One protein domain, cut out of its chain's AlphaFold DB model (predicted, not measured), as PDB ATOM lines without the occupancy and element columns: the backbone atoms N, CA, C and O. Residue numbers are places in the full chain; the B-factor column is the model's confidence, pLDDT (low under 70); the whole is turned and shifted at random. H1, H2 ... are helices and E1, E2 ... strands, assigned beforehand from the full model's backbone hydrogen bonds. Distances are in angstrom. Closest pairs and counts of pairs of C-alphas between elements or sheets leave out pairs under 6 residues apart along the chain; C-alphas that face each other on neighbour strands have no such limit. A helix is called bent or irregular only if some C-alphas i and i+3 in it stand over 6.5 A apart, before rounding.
ATOM      1  N   HIS A  10     155.948 175.723 187.509       65.19
ATOM      2  CA  HIS A  10     155.579 176.476 188.706       65.19
ATOM      3  C   HIS A  10     156.317 177.816 188.802       65.19
ATOM      4  O   HIS A  10     155.707 178.825 189.137       65.19
ATOM      5  N   LEU A  11     157.611 177.850 188.467       59.28
ATOM      6  CA  LEU A  11     158.389 179.091 188.475       59.28
ATOM      7  C   LEU A  11     158.292 179.829 187.135       59.28
ATOM      8  O   LEU A  11     158.141 181.043 187.157       59.28
ATOM      9  N   ALA A  12     158.255 179.153 185.982       56.28
ATOM     10  CA  ALA A  12     158.065 179.817 184.687       56.28
ATOM     11  C   ALA A  12     156.693 180.505 184.554       56.28
ATOM     12  O   ALA A  12     156.597 181.520 183.863       56.28
ATOM     13  N   CYS A  13     155.656 180.010 185.245       50.91
ATOM     14  CA  CYS A  13     154.362 180.694 185.355       50.91
ATOM     15  C   CYS A  13     154.416 181.960 186.223       50.91
ATOM     16  O   CYS A  13     153.579 182.839 186.043       50.91
ATOM     17  N   ASN A  14     155.375 182.067 187.149       53.09
ATOM     18  CA  ASN A  14     155.526 183.224 188.035       53.09
ATOM     19  C   ASN A  14     156.363 184.356 187.412       53.09
ATOM     20  O   ASN A  14     156.548 185.394 188.047       53.09
ATOM     21  N   PHE A  15     156.867 184.177 186.187       66.38
ATOM     22  CA  PHE A  15     157.709 185.154 185.495       66.38
ATOM     23  C   PHE A  15     157.197 185.479 184.089       66.38
ATOM     24  O   PHE A  15     156.200 184.952 183.599       66.38
ATOM     25  N   THR A  16     157.930 186.361 183.414       78.25
ATOM     26  CA  THR A  16     157.561 186.956 182.129       78.25
ATOM     27  C   THR A  16     157.513 185.970 180.968       78.25
ATOM     28  O   THR A  16     157.014 186.350 179.920       78.25
ATOM     29  N   LEU A  17     158.006 184.729 181.097       83.19
ATOM     30  CA  LEU A  17     158.087 183.804 179.961       83.19
ATOM     31  C   LEU A  17     156.701 183.463 179.398       83.19
ATOM     32  O   LEU A  17     156.517 183.504 178.181       83.19
ATOM     33  N   ARG A  18     155.723 183.155 180.261       84.19
ATOM     34  CA  ARG A  18     154.348 182.866 179.820       84.19
ATOM     35  C   ARG A  18     153.715 184.088 179.161       84.19
ATOM     36  O   ARG A  18     153.180 183.972 178.060       84.19
ATOM     37  N   ASP A  19     153.838 185.253 179.792       86.25
ATOM     38  CA  ASP A  19     153.289 186.511 179.277       86.25
ATOM     39  C   ASP A  19     153.957 186.936 177.962       86.25
ATOM     40  O   ASP A  19     153.296 187.397 177.032       86.25
ATOM     41  N   GLU A  20     155.269 186.755 177.844       88.31
ATOM     42  CA  GLU A  20     156.039 187.060 176.645       88.31
ATOM     43  C   GLU A  20     155.672 186.118 175.498       88.31
ATOM     44  O   GLU A  20     155.463 186.586 174.375       88.31
ATOM     45  N   CYS A  21     155.520 184.820 175.778       88.69
ATOM     46  CA  CYS A  21     155.022 183.853 174.804       88.69
ATOM     47  C   CYS A  21     153.608 184.221 174.351       88.69
ATOM     48  O   CYS A  21     153.378 184.342 173.151       88.69
ATOM     49  N   GLY A  22     152.696 184.504 175.286       89.06
ATOM     50  CA  GLY A  22     151.333 184.935 174.977       89.06
ATOM     51  C   GLY A  22     151.290 186.190 174.098       89.06
ATOM     52  O   GLY A  22     150.535 186.235 173.130       89.06
ATOM     53  N   ARG A  23     152.148 187.180 174.378       91.56
ATOM     54  CA  ARG A  23     152.216 188.440 173.617       91.56
ATOM     55  C   ARG A  23     152.863 188.306 172.238       91.56
ATOM     56  O   ARG A  23     152.466 189.037 171.335       91.56
ATOM     57  N   LYS A  24     153.891 187.462 172.081       93.69
ATOM     58  CA  LYS A  24     154.702 187.394 170.848       93.69
ATOM     59  C   LYS A  24     154.339 186.230 169.927       93.69
ATOM     60  O   LYS A  24     154.455 186.376 168.714       93.69
ATOM     61  N   TYR A  25     153.936 185.090 170.484       90.94
ATOM     62  CA  TYR A  25     153.840 183.820 169.751       90.94
ATOM     63  C   TYR A  25     152.545 183.035 170.012       90.94
ATOM     64  O   TYR A  25     152.238 182.106 169.269       90.94
ATOM     65  N   GLY A  26     151.780 183.409 171.039       87.69
ATOM     66  CA  GLY A  26     150.600 182.686 171.502       87.69
ATOM     67  C   GLY A  26     150.901 181.714 172.648       87.69
ATOM     68  O   GLY A  26     152.039 181.307 172.888       87.69
ATOM     69  N   GLU A  27     149.851 181.349 173.381       85.06
ATOM     70  CA  GLU A  27     149.952 180.556 174.614       85.06
ATOM     71  C   GLU A  27     150.405 179.104 174.369       85.06
ATOM     72  O   GLU A  27     151.118 178.526 175.186       85.06
ATOM     73  N   THR A  28     150.110 178.546 173.194       90.00
ATOM     74  CA  THR A  28     150.523 177.187 172.794       90.00
ATOM     75  C   THR A  28     152.041 177.005 172.750       90.00
ATOM     76  O   THR A  28     152.559 175.916 173.009       90.00
ATOM     77  N   VAL A  29     152.791 178.071 172.460       90.31
ATOM     78  CA  VAL A  29     154.260 178.030 172.449       90.31
ATOM     79  C   VAL A  29     154.809 177.863 173.866       90.31
ATOM     80  O   VAL A  29     155.742 177.087 174.069       90.31
ATOM     81  N   TYR A  30     154.188 178.505 174.860       87.00
ATOM     82  CA  TYR A  30     154.555 178.321 176.264       87.00
ATOM     83  C   TYR A  30     154.356 176.871 176.721       87.00
ATOM     84  O   TYR A  30     155.229 176.306 177.382       87.00
ATOM     85  N   GLU A  31     153.243 176.246 176.336       87.31
ATOM     86  CA  GLU A  31     152.971 174.837 176.644       87.31
ATOM     87  C   GLU A  31     153.992 173.902 175.983       87.31
ATOM     88  O   GLU A  31     154.462 172.943 176.599       87.31
ATOM     89  N   THR A  32     154.404 174.227 174.756       90.56
ATOM     90  CA  THR A  32     155.398 173.445 174.009       90.56
ATOM     91  C   THR A  32     156.775 173.472 174.680       90.56
ATOM     92  O   THR A  32     157.482 172.468 174.641       90.56
ATOM     93  N   PHE A  33     157.153 174.565 175.356       87.38
ATOM     94  CA  PHE A  33     158.420 174.647 176.098       87.38
ATOM     95  C   PHE A  33     158.491 173.721 177.318       87.38
ATOM     96  O   PHE A  33     159.588 173.336 177.728       87.38
ATOM     97  N   GLN A  34     157.349 173.307 177.872       86.19
ATOM     98  CA  GLN A  34     157.326 172.509 179.098       86.19
ATOM     99  C   GLN A  34     157.937 171.119 178.896       86.19
ATOM    100  O   GLN A  34     158.672 170.631 179.752       86.19
ATOM    101  N   GLN A  35     157.687 170.491 177.742       88.75
ATOM    102  CA  GLN A  35     158.217 169.159 177.442       88.75
ATOM    103  C   GLN A  35     159.757 169.138 177.352       88.75
ATOM    104  O   GLN A  35     160.367 168.309 178.029       88.75
ATOM    105  N   PRO A  36     160.422 170.033 176.589       90.56
ATOM    106  CA  PRO A  36     161.876 170.155 176.600       90.56
ATOM    107  C   PRO A  36     162.457 170.464 177.979       90.56
ATOM    108  O   PRO A  36     163.473 169.872 178.343       90.56
ATOM    109  N   PHE A  37     161.827 171.351 178.757       90.50
ATOM    110  CA  PHE A  37     162.302 171.702 180.098       90.50
ATOM    111  C   PHE A  37     162.341 170.495 181.037       90.50
ATOM    112  O   PHE A  37     163.332 170.302 181.742       90.50
ATOM    113  N   ASP A  38     161.332 169.626 180.975       89.56
ATOM    114  CA  ASP A  38     161.302 168.382 181.750       89.56
ATOM    115  C   ASP A  38     162.418 167.395 181.346       89.56
ATOM    116  O   ASP A  38     162.822 166.550 182.146       89.56
ATOM    117  N   GLN A  39     162.958 167.501 180.128       90.44
ATOM    118  CA  GLN A  39     164.021 166.621 179.626       90.44
ATOM    119  C   GLN A  39     165.438 167.171 179.820       90.44
ATOM    120  O   GLN A  39     166.409 166.447 179.566       90.44
ATOM    121  N   LEU A  40     165.588 168.419 180.274       91.31
ATOM    122  CA  LEU A  40     166.904 169.012 180.481       91.31
ATOM    123  C   LEU A  40     167.709 168.227 181.537       91.31
ATOM    124  O   LEU A  40     167.168 167.806 182.566       91.31
ATOM    125  N   PRO A  41     169.018 168.015 181.311       91.75
ATOM    126  CA  PRO A  41     169.874 167.341 182.278       91.75
ATOM    127  C   PRO A  41     170.006 168.177 183.557       91.75
ATOM    128  O   PRO A  41     170.166 169.394 183.495       91.75
ATOM    129  N   LEU A  42     169.960 167.522 184.720       89.69
ATOM    130  CA  LEU A  42     170.080 168.193 186.022       89.69
ATOM    131  C   LEU A  42     171.532 168.560 186.353       89.69
ATOM    132  O   LEU A  42     171.788 169.551 187.031       89.69
ATOM    133  N   THR A  43     172.481 167.752 185.882       90.94
ATOM    134  CA  THR A  43     173.911 167.914 186.148       90.94
ATOM    135  C   THR A  43     174.729 167.586 184.901       90.94
ATOM    136  O   THR A  43     174.241 166.934 183.972       90.94
ATOM    137  N   ALA A  44     175.981 168.037 184.870       91.31
ATOM    138  CA  ALA A  44     176.965 167.629 183.873       91.31
ATOM    139  C   ALA A  44     178.296 167.319 184.553       91.31
ATOM    140  O   ALA A  44     178.730 168.067 185.422       91.31
ATOM    141  N   LEU A  45     178.951 166.238 184.137       90.75
ATOM    142  CA  LEU A  45     180.309 165.915 184.557       90.75
ATOM    143  C   LEU A  45     181.280 166.356 183.456       90.75
ATOM    144  O   LEU A  45     181.223 165.850 182.336       90.75
ATOM    145  N   VAL A  46     182.153 167.309 183.768       91.44
ATOM    146  CA  VAL A  46     183.132 167.879 182.838       91.44
ATOM    147  C   VAL A  46     184.518 167.348 183.178       91.44
ATOM    148  O   VAL A  46     184.940 167.390 184.336       91.44
ATOM    149  N   ALA A  47     185.223 166.849 182.158       92.31
ATOM    150  CA  ALA A  47     186.573 166.290 182.281       92.31
ATOM    151  C   ALA A  47     186.705 165.229 183.394       92.31
ATOM    152  O   ALA A  47     187.743 165.143 184.043       92.31
ATOM    153  N   GLU A  48     185.619 164.493 183.673       88.62
ATOM    154  CA  GLU A  48     185.527 163.478 184.741       88.62
ATOM    155  C   GLU A  48     185.887 163.988 186.152       88.62
ATOM    156  O   GLU A  48     186.009 163.207 187.089       88.62
ATOM    157  N   SER A  49     186.017 165.306 186.311       88.00
ATOM    158  CA  SER A  49     186.616 165.937 187.493       88.00
ATOM    159  C   SER A  49     185.729 167.026 188.090       88.00
ATOM    160  O   SER A  49     185.819 167.309 189.281       88.00
ATOM    161  N   PHE A  50     184.854 167.634 187.283       87.88
ATOM    162  CA  PHE A  50     184.018 168.752 187.707       87.88
ATOM    163  C   PHE A  50     182.543 168.419 187.523       87.88
ATOM    164  O   PHE A  50     182.071 168.260 186.397       87.88
ATOM    165  N   LEU A  51     181.804 168.332 188.628       87.62
ATOM    166  CA  LEU A  51     180.354 168.193 188.595       87.62
ATOM    167  C   LEU A  51     179.707 169.583 188.571       87.62
ATOM    168  O   LEU A  51     179.802 170.346 189.529       87.62
ATOM    169  N   CYS A  52     179.028 169.901 187.477       89.75
ATOM    170  CA  CYS A  52     178.262 171.126 187.309       89.75
ATOM    171  C   CYS A  52     176.792 170.877 187.653       89.75
ATOM    172  O   CYS A  52     176.165 169.966 187.106       89.75
ATOM    173  N   VAL A  53     176.242 171.719 188.523       89.75
ATOM    174  CA  VAL A  53     174.834 171.735 188.950       89.75
ATOM    175  C   VAL A  53     174.354 173.187 189.021       89.75
ATOM    176  O   VAL A  53     175.185 174.094 189.025       89.75
ATOM    177  N   HIS A  54     173.042 173.429 189.076       88.00
ATOM    178  CA  HIS A  54     172.521 174.799 189.147       88.00
ATOM    179  C   HIS A  54     172.596 175.388 190.567       88.00
ATOM    180  O   HIS A  54     173.101 176.492 190.741       88.00
ATOM    181  N   GLY A  55     172.105 174.657 191.574       79.75
ATOM    182  CA  GLY A  55     171.987 175.137 192.958       79.75
ATOM    183  C   GLY A  55     173.198 174.840 193.848       79.75
ATOM    184  O   GLY A  55     173.665 175.717 194.566       79.75
ATOM    185  N   GLY A  56     173.732 173.615 193.803       72.38
ATOM    186  CA  GLY A  56     174.963 173.250 194.527       72.38
ATOM    187  C   GLY A  56     174.783 172.446 195.818       72.38
ATOM    188  O   GLY A  56     175.778 171.953 196.340       72.38
ATOM    189  N   SER A  57     173.558 172.256 196.323       69.50
ATOM    190  CA  SER A  57     173.327 171.506 197.569       69.50
ATOM    191  C   SER A  57     172.962 170.045 197.296       69.50
ATOM    192  O   SER A  57     171.954 169.750 196.651       69.50
ATOM    193  N   LEU A  58     173.790 169.122 197.790       67.56
ATOM    194  CA  LEU A  58     173.704 167.675 197.537       67.56
ATOM    195  C   LEU A  58     173.627 166.839 198.842       67.56
ATOM    196  O   LEU A  58     174.301 165.818 198.942       67.56
ATOM    197  N   PRO A  59     172.820 167.198 199.863       65.69
ATOM    198  CA  PRO A  59     172.859 166.521 201.168       65.69
ATOM    199  C   PRO A  59     172.460 165.037 201.106       65.69
ATOM    200  O   PRO A  59     172.843 164.253 201.969       65.69
ATOM    201  N   HIS A  60     171.709 164.640 200.075       67.69
ATOM    202  CA  HIS A  60     171.239 163.267 199.856       67.69
ATOM    203  C   HIS A  60     171.827 162.610 198.600       67.69
ATOM    204  O   HIS A  60     171.370 161.543 198.202       67.69
ATOM    205  N   ILE A  61     172.792 163.259 197.944       76.75
ATOM    206  CA  ILE A  61     173.445 162.749 196.736       76.75
ATOM    207  C   ILE A  61     174.927 162.622 197.064       76.75
ATOM    208  O   ILE A  61     175.641 163.619 197.142       76.75
ATOM    209  N   THR A  62     175.387 161.392 197.272       79.25
ATOM    210  CA  THR A  62     176.780 161.113 197.655       79.25
ATOM    211  C   THR A  62     177.578 160.553 196.481       79.25
ATOM    212  O   THR A  62     178.803 160.651 196.454       79.25
ATOM    213  N   THR A  63     176.893 159.987 195.487       85.06
ATOM    214  CA  THR A  63     177.495 159.358 194.310       85.06
ATOM    215  C   THR A  63     176.856 159.844 193.009       85.06
ATOM    216  O   THR A  63     175.715 160.306 192.977       85.06
ATOM    217  N   LEU A  64     177.575 159.693 191.890       84.50
ATOM    218  CA  LEU A  64     177.023 159.962 190.556       84.50
ATOM    219  C   LEU A  64     175.832 159.046 190.224       84.50
ATOM    220  O   LEU A  64     174.920 159.453 189.506       84.50
ATOM    221  N   SER A  65     175.810 157.833 190.782       85.81
ATOM    222  CA  SER A  65     174.697 156.891 190.633       85.81
ATOM    223  C   SER A  65     173.409 157.417 191.266       85.81
ATOM    224  O   SER A  65     172.335 157.240 190.693       85.81
ATOM    225  N   ASP A  66     173.506 158.126 192.393       86.06
ATOM    226  CA  ASP A  66     172.341 158.730 193.050       86.06
ATOM    227  C   ASP A  66     171.686 159.784 192.152       86.06
ATOM    228  O   ASP A  66     170.461 159.850 192.070       86.06
ATOM    229  N   ILE A  67     172.497 160.554 191.414       86.38
ATOM    230  CA  ILE A  67     172.014 161.525 190.421       86.38
ATOM    231  C   ILE A  67     171.282 160.805 189.285       86.38
ATOM    232  O   ILE A  67     170.210 161.245 188.867       86.38
ATOM    233  N   GLY A  68     171.838 159.689 188.804       85.94
ATOM    234  CA  GLY A  68     171.233 158.869 187.752       85.94
ATOM    235  C   GLY A  68     169.859 158.301 188.128       85.94
ATOM    236  O   GLY A  68     169.014 158.120 187.255       85.94
ATOM    237  N   ASN A  69     169.610 158.093 189.422       86.50
ATOM    238  CA  ASN A  69     168.338 157.590 189.943       86.50
ATOM    239  C   ASN A  69     167.277 158.686 190.156       86.50
ATOM    240  O   ASN A  69     166.123 158.379 190.471       86.50
ATOM    241  N   VAL A  70     167.619 159.968 189.984       85.75
ATOM    242  CA  VAL A  70     166.646 161.056 190.114       85.75
ATOM    243  C   VAL A  70     165.718 161.070 188.900       85.75
ATOM    244  O   VAL A  70     166.127 161.345 187.771       85.75
ATOM    245  N   ALA A  71     164.423 160.849 189.138       86.06
ATOM    246  CA  ALA A  71     163.390 161.021 188.120       86.06
ATOM    247  C   ALA A  71     163.304 162.499 187.688       86.06
ATOM    248  O   ALA A  71     162.664 163.310 188.361       86.06
ATOM    249  N   ARG A  72     163.975 162.835 186.576       87.44
ATOM    250  CA  ARG A  72     164.097 164.207 186.043       87.44
ATOM    251  C   ARG A  72     162.916 164.666 185.188       87.44
ATOM    252  O   ARG A  72     162.638 165.857 185.150       87.44
ATOM    253  N   ALA A  73     162.235 163.726 184.524       87.88
ATOM    254  CA  ALA A  73     161.159 163.971 183.557       87.88
ATOM    255  C   ALA A  73     159.820 164.285 184.243       87.88
ATOM    256  O   ALA A  73     158.814 163.610 184.027       87.88
ATOM    257  N   ARG A  74     159.840 165.261 185.146       85.88
ATOM    258  CA  ARG A  74     158.688 165.721 185.918       85.88
ATOM    259  C   ARG A  74     158.920 167.139 186.414       85.88
ATOM    260  O   ARG A  74     160.052 167.623 186.426       85.88
ATOM    261  N   GLU A  75     157.851 167.743 186.903       84.94
ATOM    262  CA  GLU A  75     157.916 169.002 187.632       84.94
ATOM    263  C   GLU A  75     158.737 168.834 188.933       84.94
ATOM    264  O   GLU A  75     158.569 167.819 189.627       84.94
ATOM    265  N   PRO A  76     159.623 169.789 189.282       81.81
ATOM    266  CA  PRO A  76     160.329 169.772 190.554       81.81
ATOM    267  C   PRO A  76     159.343 169.806 191.721       81.81
ATOM    268  O   PRO A  76     158.420 170.616 191.756       81.81
ATOM    269  N   LEU A  77     159.561 168.940 192.709       80.31
ATOM    270  CA  LEU A  77     158.869 169.035 193.990       80.31
ATOM    271  C   LEU A  77     159.540 170.106 194.861       80.31
ATOM    272  O   LEU A  77     160.736 170.356 194.724       80.31
ATOM    273  N   LEU A  78     158.786 170.677 195.805       72.69
ATOM    274  CA  LEU A  78     159.272 171.679 196.771       72.69
ATOM    275  C   LEU A  78     160.418 171.166 197.665       72.69
ATOM    276  O   LEU A  78     161.140 171.963 198.252       72.69
ATOM    277  N   LEU A  79     160.586 169.844 197.772       71.06
ATOM    278  CA  LEU A  79     161.614 169.200 198.585       71.06
ATOM    279  C   LEU A  79     162.189 167.968 197.871       71.06
ATOM    280  O   LEU A  79     161.544 167.363 197.010       71.06
ATOM    281  N   GLY A  80     163.395 167.570 198.270       76.88
ATOM    282  CA  GLY A  80     164.078 166.365 197.802       76.88
ATOM    283  C   GLY A  80     165.255 166.661 196.875       76.88
ATOM    284  O   GLY A  80     165.571 167.811 196.576       76.88
ATOM    285  N   SER A  81     165.909 165.602 196.398       81.25
ATOM    286  CA  SER A  81     167.203 165.686 195.706       81.25
ATOM    287  C   SER A  81     167.185 166.583 194.465       81.25
ATOM    288  O   SER A  81     168.153 167.282 194.190       81.25
ATOM    289  N   MET A  82     166.066 166.619 193.737       83.94
ATOM    290  CA  MET A  82     165.899 167.496 192.574       83.94
ATOM    291  C   MET A  82     165.830 168.981 192.965       83.94
ATOM    292  O   MET A  82     166.396 169.806 192.260       83.94
ATOM    293  N   CYS A  83     165.202 169.331 194.091       82.44
ATOM    294  CA  CYS A  83     165.147 170.712 194.581       82.44
ATOM    295  C   CYS A  83     166.550 171.216 194.971       82.44
ATOM    296  O   CYS A  83     166.976 172.278 194.517       82.44
ATOM    297  N   GLY A  84     167.325 170.398 195.696       81.62
ATOM    298  CA  GLY A  84     168.706 170.728 196.075       81.62
ATOM    299  C   GLY A  84     169.631 170.969 194.874       81.62
ATOM    300  O   GLY A  84     170.432 171.907 194.880       81.62
ATOM    301  N   LEU A  85     169.455 170.191 193.798       84.75
ATOM    302  CA  LEU A  85     170.191 170.366 192.539       84.75
ATOM    303  C   LEU A  85     169.838 171.666 191.798       84.75
ATOM    304  O   LEU A  85     170.700 172.208 191.103       84.75
ATOM    305  N   LEU A  86     168.599 172.152 191.924       85.12
ATOM    306  CA  LEU A  86     168.075 173.282 191.150       85.12
ATOM    307  C   LEU A  86     168.128 174.624 191.886       85.12
ATOM    308  O   LEU A  86     168.327 175.635 191.230       85.12
ATOM    309  N   VAL A  87     167.930 174.664 193.205       76.62
ATOM    310  CA  VAL A  87     167.837 175.920 193.985       76.62
ATOM    311  C   VAL A  87     168.959 176.026 195.022       76.62
ATOM    312  O   VAL A  87     169.444 177.122 195.292       76.62
ATOM    313  N   GLY A  88     169.415 174.886 195.548       70.12
ATOM    314  CA  GLY A  88     170.292 174.835 196.716       70.12
ATOM    315  C   GLY A  88     169.515 175.037 198.024       70.12
ATOM    316  O   GLY A  88     168.466 175.674 198.047       70.12
TER     317      GLY A  88
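This is residues 10 to 88 of the 107 residues of the protein "Serine/threonine protein phosphatase 2B catalytic subunit" of Trypanosoma rangeli (UniProt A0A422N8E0). A helical hairpin, H1 and H2, makes one end of an elongated model, and H2 runs from it along the long axis toward a loose head at the other end. The head holds a hairpin of two short strands, E1 and E2, two short helices, H3 and H4, and much loop. The printed part has 79 residues, with four named helices and two named strands in the order H1, H2, E1, E2, H3, H4; the sheet, E1 - E2, is antiparallel and the class is mostly helix. The whole is loose, with a radius of gyration of the C-alphas of 14.9 A, and the C-alphas span 43 by 27 by 18 A.

H1 is residues 16 to 24, beginning at C-alpha 16 at (157.561, 186.956, 182.129), and it is 11.6 A long from first to last C-alpha. H2, residues 27 to 39, is the longest helix at 20.4 A, and its last C-alpha, of Gln 39, is at (164.021, 166.621, 179.626). It is neither bent nor irregular, but only just: C-alphas 32 and 35 are 6.2 A apart. E1 is residues 43 to 46, 9.8 A, and E2 is residues 50 to 53, 9.7 A. H3 is residues 64 to 68, 6.5 A. H4 is residues 81 to 86, 8.9 A, and ends with C-alpha 86 at (168.075, 173.282, 191.150).

H1 and H2 form a helical hairpin and touch, H2 with residues 27 to 30 alone; their closest C-alphas, of Cys 21 and Tyr 30, are 5.7 A apart. They run opposite ways at a steep tilt of 43 degrees. H1 is apart from E1, E2, H3 and H4, and H2 is apart from E2, H3 and H4. E1 and E2 form an antiparallel hairpin, with 159 degrees between their directions; N 46 and O 50 are 2.8 A apart and N 44 and O 52 are 3.0 A apart, both within hydrogen-bond range. The closest C-alphas of E2 and H4, of Val 53 and Leu 85, are 6.0 A apart. Those of E1 and H3, of Thr 43 and Ile 67, are 7.9 A apart. H3 and H4 are only just apart, with their closest C-alphas at 8.3 A. Every O i to N i+4 pair is within hydrogen-bond range in H1, H3 and H4, against 6 of 9 in H2.

The two C-alphas farthest apart, of Arg 23 and Thr 62, are 43.9 A apart. The printed part has no cut. The link from H3 to H4, residues 69 to 80, is long. The mean pLDDT of the printed part is 82.8, and it is under 70 in residues 10 to 15 and 57 to 60.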